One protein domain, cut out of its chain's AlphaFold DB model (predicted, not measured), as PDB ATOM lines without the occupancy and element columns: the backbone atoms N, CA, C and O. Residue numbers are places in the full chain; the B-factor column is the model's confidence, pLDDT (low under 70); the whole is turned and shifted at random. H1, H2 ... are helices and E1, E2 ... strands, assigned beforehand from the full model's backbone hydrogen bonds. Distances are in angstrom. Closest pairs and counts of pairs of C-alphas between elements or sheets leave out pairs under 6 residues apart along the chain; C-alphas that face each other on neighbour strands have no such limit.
ATOM      1  N   ARG A 144      34.495  17.024 -40.331       93.06
ATOM      2  CA  ARG A 144      34.160  18.428 -40.610       93.06
ATOM      3  C   ARG A 144      34.040  18.697 -42.101       93.06
ATOM      4  O   ARG A 144      33.194  19.490 -42.474       93.06
ATOM      5  N   ASN A 145      34.791  18.022 -42.966       93.44
ATOM      6  CA  ASN A 145      34.665  18.150 -44.424       93.44
ATOM      7  C   ASN A 145      33.559  17.276 -45.042       93.44
ATOM      8  O   ASN A 145      33.280  17.389 -46.235       93.44
ATOM      9  N   CYS A 146      32.897  16.425 -44.256       93.50
ATOM     10  CA  CYS A 146      31.796  15.601 -44.732       93.50
ATOM     11  C   CYS A 146      30.517  16.435 -44.888       93.50
ATOM     12  O   CYS A 146      29.832  16.730 -43.909       93.50
ATOM     13  N   VAL A 147      30.186  16.768 -46.138       93.06
ATOM     14  CA  VAL A 147      28.973  17.521 -46.508       93.06
ATOM     15  C   VAL A 147      27.683  16.715 -46.332       93.06
ATOM     16  O   VAL A 147      26.612  17.292 -46.176       93.06
ATOM     17  N   LYS A 148      27.767  15.373 -46.320       92.00
ATOM     18  CA  LYS A 148      26.593  14.490 -46.175       92.00
ATOM     19  C   LYS A 148      25.840  14.722 -44.863       92.00
ATOM     20  O   LYS A 148      24.645  14.442 -44.799       92.00
ATOM     21  N   ILE A 149      26.536  15.210 -43.835       94.12
ATOM     22  CA  ILE A 149      25.967  15.426 -42.505       94.12
ATOM     23  C   ILE A 149      25.644  16.889 -42.191       94.12
ATOM     24  O   ILE A 149      25.219  17.180 -41.081       94.12
ATOM     25  N   ASP A 150      25.815  17.813 -43.139       93.69
ATOM     26  CA  ASP A 150      25.698  19.252 -42.858       93.69
ATOM     27  C   ASP A 150      24.314  19.666 -42.381       93.69
ATOM     28  O   ASP A 150      24.205  20.452 -41.448       93.69
ATOM     29  N   LYS A 151      23.265  19.055 -42.935       93.38
ATOM     30  CA  LYS A 151      21.880  19.279 -42.501       93.38
ATOM     31  C   LYS A 151      21.592  18.826 -41.065       93.38
ATOM     32  O   LYS A 151      20.559  19.192 -40.521       93.38
ATOM     33  N   PHE A 152      22.470  18.013 -40.480       95.38
ATOM     34  CA  PHE A 152      22.336  17.536 -39.108       95.38
ATOM     35  C   PHE A 152      23.193  18.330 -38.126       95.38
ATOM     36  O   PHE A 152      23.028  18.145 -36.926       95.38
ATOM     37  N   ARG A 153      24.119  19.176 -38.593       95.31
ATOM     38  CA  ARG A 153      25.024  19.912 -37.704       95.31
ATOM     39  C   ARG A 153      24.295  21.015 -36.959       95.31
ATOM     40  O   ARG A 153      23.425  21.687 -37.512       95.31
ATOM     41  N   HIS A 154      24.735  21.259 -35.736       94.81
ATOM     42  CA  HIS A 154      24.420  22.499 -35.050       94.81
ATOM     43  C   HIS A 154      25.092  23.683 -35.774       94.81
ATOM     44  O   HIS A 154      26.248  23.590 -36.196       94.81
ATOM     45  N   SER A 155      24.391  24.814 -35.889       90.62
ATOM     46  CA  SER A 155      24.864  26.035 -36.571       90.62
ATOM     47  C   SER A 155      26.167  26.588 -35.994       90.62
ATOM     48  O   SER A 155      27.024  27.083 -36.727       90.62
ATOM     49  N   ASP A 156      26.297  26.514 -34.670       92.38
ATOM     50  CA  ASP A 156      27.424  27.086 -33.925       92.38
ATOM     51  C   ASP A 156      28.402  26.038 -33.388       92.38
ATOM     52  O   ASP A 156      29.520  26.386 -33.022       92.38
ATOM     53  N   PHE A 157      28.034  24.753 -33.418       94.94
ATOM     54  CA  PHE A 157      28.866  23.640 -32.954       94.94
ATOM     55  C   PHE A 157      29.023  22.621 -34.088       94.94
ATOM     56  O   PHE A 157      28.308  21.624 -34.133       94.94
ATOM     57  N   PRO A 158      29.960  22.838 -35.031       93.25
ATOM     58  CA  PRO A 158      30.068  22.002 -36.223       93.25
ATOM     59  C   PRO A 158      30.340  20.529 -35.935       93.25
ATOM     60  O   PRO A 158      30.026  19.691 -36.773       93.25
ATOM     61  N   ASP A 159      30.933  20.202 -34.788       95.00
ATOM     62  CA  ASP A 159      31.215  18.818 -34.398       95.00
ATOM     63  C   ASP A 159      29.994  18.111 -33.787       95.00
ATOM     64  O   ASP A 159      30.043  16.893 -33.608       95.00
ATOM     65  N   ASP A 160      28.913  18.839 -33.512       97.12
ATOM     66  CA  ASP A 160      27.699  18.327 -32.888       97.12
ATOM     67  C   ASP A 160      26.620  18.148 -33.958       97.12
ATOM     68  O   ASP A 160      26.336  19.054 -34.747       97.12
ATOM     69  N   ILE A 161      26.034  16.954 -34.013       97.00
ATOM     70  CA  ILE A 161      24.976  16.598 -34.957       97.00
ATOM     71  C   ILE A 161      23.736  16.096 -34.231       97.00
ATOM     72  O   ILE A 161      23.835  15.426 -33.205       97.00
ATOM     73  N   VAL A 162      22.564  16.387 -34.780       96.31
ATOM     74  CA  VAL A 162      21.311  15.798 -34.313       96.31
ATOM     75  C   VAL A 162      21.142  14.412 -34.930       96.31
ATOM     76  O   VAL A 162      21.281  14.225 -36.142       96.31
ATOM     77  N   VAL A 163      20.836  13.428 -34.091       94.88
ATOM     78  CA  VAL A 163      20.573  12.046 -34.502       94.88
ATOM     79  C   VAL A 163      19.242  11.569 -33.938       94.88
ATOM     80  O   VAL A 163      18.776  12.043 -32.905       94.88
ATOM     81  N   HIS A 164      18.621  10.627 -34.638       91.12
ATOM     82  CA  HIS A 164      17.389   9.976 -34.223       91.12
ATOM     83  C   HIS A 164      17.716   8.687 -33.470       91.12
ATOM     84  O   HIS A 164      18.481   7.849 -33.951       91.12
ATOM     85  N   LEU A 165      17.090   8.505 -32.317       89.31
ATOM     86  CA  LEU A 165      16.995   7.221 -31.637       89.31
ATOM     87  C   LEU A 165      15.640   6.625 -31.972       89.31
ATOM     88  O   LEU A 165      14.621   7.297 -31.810       89.31
ATOM     89  N   VAL A 166      15.607   5.386 -32.457       82.06
ATOM     90  CA  VAL A 166      14.368   4.728 -32.874       82.06
ATOM     91  C   VAL A 166      14.155   3.485 -32.022       82.06
ATOM     92  O   VAL A 166      15.079   2.749 -31.710       82.06
ATOM     93  N   LYS A 167      12.925   3.229 -31.596       80.56
ATOM     94  CA  LYS A 167      12.607   2.030 -30.815       80.56
ATOM     95  C   LYS A 167      11.301   1.449 -31.296       80.56
ATOM     96  O   LYS A 167      10.324   2.171 -31.471       80.56
ATOM     97  N   GLU A 168      11.288   0.141 -31.521       76.88
ATOM     98  CA  GLU A 168      10.049  -0.578 -31.789       76.88
ATOM     99  C   GLU A 168       9.259  -0.731 -30.486       76.88
ATOM    100  O   GLU A 168       9.764  -1.226 -29.475       76.88
ATOM    101  N   ASN A 169       8.008  -0.283 -30.505       74.38
ATOM    102  CA  ASN A 169       7.109  -0.412 -29.371       74.38
ATOM    103  C   ASN A 169       6.364  -1.741 -29.472       74.38
ATOM    104  O   ASN A 169       5.547  -1.945 -30.371       74.38
ATOM    105  N   ASN A 170       6.572  -2.623 -28.497       64.12
ATOM    106  CA  ASN A 170       5.776  -3.839 -28.354       64.12
ATOM    107  C   ASN A 170       4.415  -3.505 -27.729       64.12
ATOM    108  O   ASN A 170       4.198  -3.725 -26.536       64.12
ATOM    109  N   HIS A 171       3.489  -2.962 -28.522       58.38
ATOM    110  CA  HIS A 171       2.106  -2.777 -28.086       58.38
ATOM    111  C   HIS A 171       1.237  -3.985 -28.471       58.38
ATOM    112  O   HIS A 171       1.026  -4.236 -29.656       58.38
ATOM    113  N   PRO A 172       0.681  -4.727 -27.492       57.50
ATOM    114  CA  PRO A 172      -0.161  -5.900 -27.753       57.50
ATOM    115  C   PRO A 172      -1.549  -5.564 -28.332       57.50
ATOM    116  O   PRO A 172      -2.275  -6.469 -28.739       57.50
ATOM    117  N   HIS A 173      -1.926  -4.284 -28.396       56.22
ATOM    118  CA  HIS A 173      -3.186  -3.814 -28.970       56.22
ATOM    119  C   HIS A 173      -2.871  -2.777 -30.058       56.22
ATOM    120  O   HIS A 173      -2.294  -1.733 -29.765       56.22
ATOM    121  N   GLY A 174      -3.186  -3.127 -31.308       53.81
ATOM    122  CA  GLY A 174      -2.655  -2.586 -32.569       53.81
ATOM    123  C   GLY A 174      -2.858  -1.106 -32.922       53.81
ATOM    124  O   GLY A 174      -2.769  -0.791 -34.104       53.81
ATOM    125  N   ASP A 175      -3.079  -0.207 -31.960       54.12
ATOM    126  CA  ASP A 175      -3.483   1.185 -32.226       54.12
ATOM    127  C   ASP A 175      -2.490   2.261 -31.736       54.12
ATOM    128  O   ASP A 175      -2.817   3.446 -31.700       54.12
ATOM    129  N   ILE A 176      -1.251   1.898 -31.385       55.47
ATOM    130  CA  ILE A 176      -0.202   2.866 -31.013       55.47
ATOM    131  C   ILE A 176       0.955   2.775 -32.011       55.47
ATOM    132  O   ILE A 176       1.278   1.694 -32.497       55.47
ATOM    133  N   LYS A 177       1.563   3.929 -32.334       59.44
ATOM    134  CA  LYS A 177       2.710   4.060 -33.248       59.44
ATOM    135  C   LYS A 177       3.716   2.926 -33.021       59.44
ATOM    136  O   LYS A 177       4.305   2.825 -31.944       59.44
ATOM    137  N   LYS A 178       3.930   2.124 -34.073       69.88
ATOM    138  CA  LYS A 178       4.867   0.989 -34.108       69.88
ATOM    139  C   LYS A 178       6.266   1.365 -33.607       69.88
ATOM    140  O   LYS A 178       6.937   0.533 -33.012       69.88
ATOM    141  N   TYR A 179       6.674   2.618 -33.804       74.38
ATOM    142  CA  TYR A 179       7.959   3.132 -33.358       74.38
ATOM    143  C   TYR A 179       7.803   4.394 -32.509       74.38
ATOM    144  O   TYR A 179       6.955   5.245 -32.800       74.38
ATOM    145  N   SER A 180       8.641   4.525 -31.483       77.44
ATOM    146  CA  SER A 180       8.960   5.799 -30.840       77.44
ATOM    147  C   SER A 180      10.267   6.341 -31.412       77.44
ATOM    148  O   SER A 180      11.115   5.587 -31.897       77.44
ATOM    149  N   PHE A 181      10.395   7.664 -31.394       84.38
ATOM    150  CA  PHE A 181      11.591   8.356 -31.838       84.38
ATOM    151  C   PHE A 181      11.952   9.465 -30.858       84.38
ATOM    152  O   PHE A 181      11.063  10.102 -30.289       84.38
ATOM    153  N   GLU A 182      13.246   9.698 -30.706       89.81
ATOM    154  CA  GLU A 182      13.812  10.807 -29.945       89.81
ATOM    155  C   GLU A 182      14.921  11.461 -30.767       89.81
ATOM    156  O   GLU A 182      15.661  10.775 -31.471       89.81
ATOM    157  N   LEU A 183      14.998  12.790 -30.718       93.12
ATOM    158  CA  LEU A 183      16.099  13.552 -31.294       93.12
ATOM    159  C   LEU A 183      17.079  13.876 -30.184       93.12
ATOM    160  O   LEU A 183      16.676  14.446 -29.174       93.12
ATOM    161  N   ILE A 184      18.345  13.553 -30.398       94.94
ATOM    162  CA  ILE A 184      19.394  13.800 -29.419       94.94
ATOM    163  C   ILE A 184      20.624  14.384 -30.100       94.94
ATOM    164  O   ILE A 184      20.950  14.032 -31.239       94.94
ATOM    165  N   TRP A 185      21.306  15.291 -29.407       96.75
ATOM    166  CA  TRP A 185      22.575  15.823 -29.874       96.75
ATOM    167  C   TRP A 185      23.707  14.842 -29.584       96.75
ATOM    168  O   TRP A 185      23.860  14.326 -28.475       96.75
ATOM    169  N   LEU A 186      24.524  14.603 -30.602       96.62
ATOM    170  CA  LEU A 186      25.684  13.733 -30.556       96.62
ATOM    171  C   LEU A 186      26.912  14.509 -31.015       96.62
ATOM    172  O   LEU A 186      26.950  15.059 -32.114       96.62
ATOM    173  N   ARG A 187      27.946  14.496 -30.183       96.56
ATOM    174  CA  ARG A 187      29.247  15.072 -30.493       96.56
ATOM    175  C   ARG A 187      30.109  14.055 -31.220       96.56
ATOM    176  O   ARG A 187      30.413  12.988 -30.690       96.56
ATOM    177  N   THR A 188      30.499  14.377 -32.446       95.19
ATOM    178  CA  THR A 188      31.305  13.505 -33.311       95.19
ATOM    179  C   THR A 188      32.754  13.429 -32.825       95.19
ATOM    180  O   THR A 188      33.378  14.450 -32.557       95.19
ATOM    181  N   GLU A 189      33.306  12.222 -32.709       92.94
ATOM    182  CA  GLU A 189      34.621  11.960 -32.104       92.94
ATOM    183  C   GLU A 189      35.634  11.380 -33.096       92.94
ATOM    184  O   GLU A 189      36.802  11.774 -33.114       92.94
ATOM    185  N   ARG A 190      35.218  10.408 -33.918       92.62
ATOM    186  CA  ARG A 190      36.123   9.719 -34.850       92.62
ATOM    187  C   ARG A 190      35.386   9.038 -35.992       92.62
ATOM    188  O   ARG A 190      34.165   8.929 -35.983       92.62
ATOM    189  N   ILE A 191      36.161   8.540 -36.950       91.94
ATOM    190  CA  ILE A 191      35.689   7.638 -37.997       91.94
ATOM    191  C   ILE A 191      36.236   6.245 -37.692       91.94
ATOM    192  O   ILE A 191      37.437   6.092 -37.456       91.94
ATOM    193  N   LYS A 192      35.367   5.235 -37.689       89.31
ATOM    194  CA  LYS A 192      35.748   3.828 -37.521       89.31
ATOM    195  C   LYS A 192      34.858   2.963 -38.405       89.31
ATOM    196  O   LYS A 192      33.651   3.156 -38.440       89.31
ATOM    197  N   ASP A 193      35.475   2.054 -39.159       88.06
ATOM    198  CA  ASP A 193      34.781   1.103 -40.039       88.06
ATOM    199  C   ASP A 193      33.783   1.758 -41.022       88.06
ATOM    200  O   ASP A 193      32.778   1.169 -41.401       88.06
ATOM    201  N   GLY A 194      34.072   2.992 -41.459       86.62
ATOM    202  CA  GLY A 194      33.224   3.764 -42.379       86.62
ATOM    203  C   GLY A 194      32.098   4.569 -41.713       86.62
ATOM    204  O   GLY A 194      31.420   5.341 -42.397       86.62
ATOM    205  N   PHE A 195      31.935   4.452 -40.394       89.38
ATOM    206  CA  PHE A 195      30.944   5.178 -39.599       89.38
ATOM    207  C   PHE A 195      31.560   6.373 -38.880       89.38
ATOM    208  O   PHE A 195      32.717   6.338 -38.455       89.38
ATOM    209  N   ILE A 196      30.757   7.423 -38.701       94.25
ATOM    210  CA  ILE A 196      31.036   8.447 -37.692       94.25
ATOM    211  C   ILE A 196      30.677   7.848 -36.340       94.25
ATOM    212  O   ILE A 196      29.585   7.313 -36.171       94.25
ATOM    213  N   GLN A 197      31.585   7.965 -35.384       94.25
ATOM    214  CA  GLN A 197      31.343   7.637 -33.991       94.25
ATOM    215  C   GLN A 197      31.308   8.903 -33.152       94.25
ATOM    216  O   GLN A 197      32.103   9.816 -33.388       94.25
ATOM    217  N   GLY A 198      30.430   8.944 -32.156       95.19
ATOM    218  CA  GLY A 198      30.343  10.071 -31.235       95.19
ATOM    219  C   GLY A 198      29.717   9.727 -29.893       95.19
ATOM    220  O   GLY A 198      29.303   8.592 -29.670       95.19
ATOM    221  N   THR A 199      29.670  10.713 -29.005       95.81
ATOM    222  CA  THR A 199      29.089  10.608 -27.662       95.81
ATOM    223  C   THR A 199      27.851  11.491 -27.577       95.81
ATOM    224  O   THR A 199      27.848  12.604 -28.102       95.81
ATOM    225  N   PHE A 200      26.796  11.010 -26.924       96.19
ATOM    226  CA  PHE A 200      25.624  11.838 -26.657       96.19
ATOM    227  C   PHE A 200      25.978  12.999 -25.726       96.19
ATOM    228  O   PHE A 200      26.716  12.820 -24.758       96.19
ATOM    229  N   LEU A 201      25.458  14.186 -26.032       95.69
ATOM    230  CA  LEU A 201      25.621  15.371 -25.184       95.69
ATOM    231  C   LEU A 201      24.617  15.409 -24.030       95.69
ATOM    232  O   LEU A 201      24.835  16.106 -23.044       95.69
ATOM    233  N   GLU A 202      23.541  14.640 -24.155       92.94
ATOM    234  CA  GLU A 202      22.452  14.530 -23.192       92.94
ATOM    235  C   GLU A 202      22.109  13.047 -22.996       92.94
ATOM    236  O   GLU A 202      22.503  12.195 -23.797       92.94
ATOM    237  N   GLU A 203      21.407  12.710 -21.914       90.25
ATOM    238  CA  GLU A 203      20.879  11.355 -21.737       90.25
ATOM    239  C   GLU A 203      19.544  11.215 -22.483       90.25
ATOM    240  O   GLU A 203      18.715  12.123 -22.381       90.25
ATOM    241  N   PRO A 204      19.304  10.091 -23.187       89.81
ATOM    242  CA  PRO A 204      18.002   9.825 -23.784       89.81
ATOM    243  C   PRO A 204      16.877   9.806 -22.740       89.81
ATOM    244  O   PRO A 204      17.053   9.280 -21.638       89.81
ATOM    245  N   PHE A 205      15.699  10.316 -23.096       87.25
ATOM    246  CA  PHE A 205      14.524  10.320 -22.218       87.25
ATOM    247  C   PHE A 205      13.955   8.915 -21.969       87.25
ATOM    248  O   PHE A 205      13.442   8.644 -20.879       87.25
ATOM    249  N   ASP A 206      14.001   8.034 -22.971       85.06
ATOM    250  CA  ASP A 206      13.575   6.632 -22.860       85.06
ATOM    251  C   ASP A 206      14.783   5.678 -22.935       85.06
ATOM    252  O   ASP A 206      15.907   6.040 -23.272       85.06
ATOM    253  N   THR A 207      14.559   4.410 -22.610       84.69
ATOM    254  CA  THR A 207      15.543   3.347 -22.792       84.69
ATOM    255  C   THR A 207      15.535   2.863 -24.237       84.69
ATOM    256  O   THR A 207      14.520   2.331 -24.706       84.69
ATOM    257  N   TYR A 208      16.686   2.971 -24.896       85.06
ATOM    258  CA  TYR A 208      16.949   2.469 -26.245       85.06
ATOM    259  C   TYR A 208      17.978   1.335 -26.208       85.06
ATOM    260  O   TYR A 208      18.873   1.317 -25.365       85.06
ATOM    261  N   ASP A 209      17.850   0.379 -27.125       84.88
ATOM    262  CA  ASP A 209      18.782  -0.745 -27.267       84.88
ATOM    263  C   ASP A 209      19.921  -0.347 -28.212       84.88
ATOM    264  O   ASP A 209      19.873  -0.641 -29.406       84.88
ATOM    265  N   ILE A 210      20.880   0.411 -27.675       87.19
ATOM    266  CA  ILE A 210      21.986   1.026 -28.419       87.19
ATOM    267  C   ILE A 210      23.255   0.179 -28.281       87.19
ATOM    268  O   ILE A 210      23.626  -0.211 -27.171       87.19
ATOM    269  N   ASP A 211      23.942  -0.065 -29.398       87.62
ATOM    270  CA  ASP A 211      25.261  -0.704 -29.397       87.62
ATOM    271  C   ASP A 211      26.379   0.328 -29.169       87.62
ATOM    272  O   ASP A 211      26.550   1.273 -29.947       87.62
ATOM    273  N   TYR A 212      27.138   0.148 -28.086       90.62
ATOM    274  CA  TYR A 212      28.200   1.064 -27.668       90.62
ATOM    275  C   TYR A 212      29.593   0.458 -27.892       90.62
ATOM    276  O   TYR A 212      29.926  -0.611 -27.382       90.62
ATOM    277  N   ASP A 213      30.472   1.216 -28.546       89.31
ATOM    278  CA  ASP A 213      31.916   0.976 -28.617       89.31
ATOM    279  C   ASP A 213      32.615   1.801 -27.525       89.31
ATOM    280  O   ASP A 213      33.101   2.915 -27.749       89.31
ATOM    281  N   GLY A 214      32.589   1.281 -26.296       90.88
ATOM    282  CA  GLY A 214      32.984   2.036 -25.106       90.88
ATOM    283  C   GLY A 214      31.906   3.051 -24.723       90.88
ATOM    284  O   GLY A 214      30.832   2.661 -24.283       90.88
ATOM    285  N   ASN A 215      32.191   4.346 -24.875       91.81
ATOM    286  CA  ASN A 215      31.230   5.443 -24.682       91.81
ATOM    287  C   ASN A 215      30.768   6.072 -26.012       91.81
ATOM    288  O   ASN A 215      30.203   7.169 -26.019       91.81
ATOM    289  N   LEU A 216      31.079   5.419 -27.134       93.88
ATOM    290  CA  LEU A 216      30.800   5.910 -28.476       93.88
ATOM    291  C   LEU A 216      29.704   5.089 -29.136       93.88
ATOM    292  O   LEU A 216      29.629   3.880 -28.933       93.88
ATOM    293  N   VAL A 217      28.919   5.737 -29.985       93.50
ATOM    294  CA  VAL A 217      27.876   5.094 -30.786       93.50
ATOM    295  C   VAL A 217      28.104   5.361 -32.267       93.50
ATOM    296  O   VAL A 217      28.638   6.411 -32.635       93.50
ATOM    297  N   ASN A 218      27.718   4.411 -33.117       92.75
ATOM    298  CA  ASN A 218      27.817   4.553 -34.568       92.75
ATOM    299  C   ASN A 218      26.636   5.358 -35.112       92.75
ATOM    300  O   ASN A 218      25.478   5.039 -34.843       92.75
ATOM    301  N   VAL A 219      26.945   6.358 -35.929       92.25
ATOM    302  CA  VAL A 219      25.967   7.144 -36.676       92.25
ATOM    303  C   VAL A 219      25.840   6.571 -38.072       92.25
ATOM    304  O   VAL A 219      26.837   6.347 -38.765       92.25
ATOM    305  N   GLN A 220      24.599   6.383 -38.491       88.44
ATOM    306  CA  GLN A 220      24.240   5.872 -39.799       88.44
ATOM    307  C   GLN A 220      23.316   6.864 -40.503       88.44
ATOM    308  O   GLN A 220      22.588   7.624 -39.859       88.44
ATOM    309  N   LEU A 221      23.366   6.873 -41.835       85.94
ATOM    310  CA  LEU A 221      22.527   7.735 -42.661       85.94
ATOM    311  C   LEU A 221      21.521   6.891 -43.440       85.94
ATOM    312  O   LEU A 221      21.869   5.856 -44.005       85.94
ATOM    313  N   PHE A 222      20.275   7.355 -43.469       79.50
ATOM    314  CA  PHE A 222      19.206   6.801 -44.294       79.50
ATOM    315  C   PHE A 222      18.432   7.961 -44.919       79.50
ATOM    316  O   PHE A 222      17.625   8.624 -44.262       79.50
ATOM    317  N   GLY A 223      18.748   8.261 -46.181       79.19
ATOM    318  CA  GLY A 223      18.220   9.420 -46.899       79.19
ATOM    319  C   GLY A 223      18.475  10.741 -46.162       79.19
ATOM    320  O   GLY A 223      19.606  11.230 -46.067       79.19
ATOM    321  N   ASP A 224      17.401  11.326 -45.635       81.75
ATOM    322  CA  ASP A 224      17.427  12.609 -44.931       81.75
ATOM    323  C   ASP A 224      17.502  12.513 -43.408       81.75
ATOM    324  O   ASP A 224      17.333  13.516 -42.722       81.75
ATOM    325  N   VAL A 225      17.825  11.331 -42.883       83.94
ATOM    326  CA  VAL A 225      17.860  11.050 -41.447       83.94
ATOM    327  C   VAL A 225      19.231  10.518 -41.034       83.94
ATOM    328  O   VAL A 225      19.766   9.606 -41.665       83.94
ATOM    329  N   ALA A 226      19.784  11.071 -39.953       84.81
ATOM    330  CA  ALA A 226      20.876  10.469 -39.197       84.81
ATOM    331  C   ALA A 226      20.293   9.762 -37.974       84.81
ATOM    332  O   ALA A 226      19.490  10.362 -37.256       84.81
ATOM    333  N   TYR A 227      20.674   8.513 -37.732       88.00
ATOM    334  CA  TYR A 227      20.234   7.736 -36.572       88.00
ATOM    335  C   TYR A 227      21.402   6.982 -35.951       88.00
ATOM    336  O   TYR A 227      22.443   6.769 -36.581       88.00
ATOM    337  N   VAL A 228      21.220   6.613 -34.690       86.62
ATOM    338  CA  VAL A 228      22.130   5.727 -33.967       86.62
ATOM    339  C   VAL A 228      21.572   4.317 -34.024       86.62
ATOM    340  O   VAL A 228      20.359   4.139 -33.943       86.62
ATOM    341  N   ASP A 229      22.458   3.335 -34.191       71.25
ATOM    342  CA  ASP A 229      22.083   1.925 -34.259       71.25
ATOM    343  C   ASP A 229      21.263   1.513 -33.029       71.25
ATOM    344  O   ASP A 229      21.760   1.395 -31.908       71.25
TER     345      ASP A 229
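This is residues 144 to 229 of the 246 residues of an uncharacterized protein of Methanobacteriaceae archaeon (UniProt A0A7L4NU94). A five-stranded sheet curls into a small, nearly closed barrel, E1 and E2 folded to face E4 and E5 about hinge E3; H1 packs on E1, and hairpin E1-E2 reaches out to His 173. The printed part, 86 residues, is mostly strand: H1, then antiparallel meander E1 E2 E3 E4 E5, each strand beside the one before. It is compact, radius of gyration of the C-alphas 13.8 A, spanning 46 by 27 by 23 A.

Find C-alpha 147 at (28.973, 17.521, -46.508), opening H1, residues 147 to 152. Then E1 runs 160 to 168; E2 179 to 192, 28.1 A; E3 195 to 200; E4 216 to 222; E5 225 to 228, to (22.130, 5.727, -33.967).

Between E1 and E2, N 163 and O 184 are 2.9 A apart. The closest C-alphas of E1 and E5, His 164 and Tyr 227, are 4.3 A apart. H1 has 0 of 2 O i to N i+4 and 2 of 3 O i to N i+3 pairs within range.

Link E3 to E4 is long; residues 170 to 178 have pLDDT under 70.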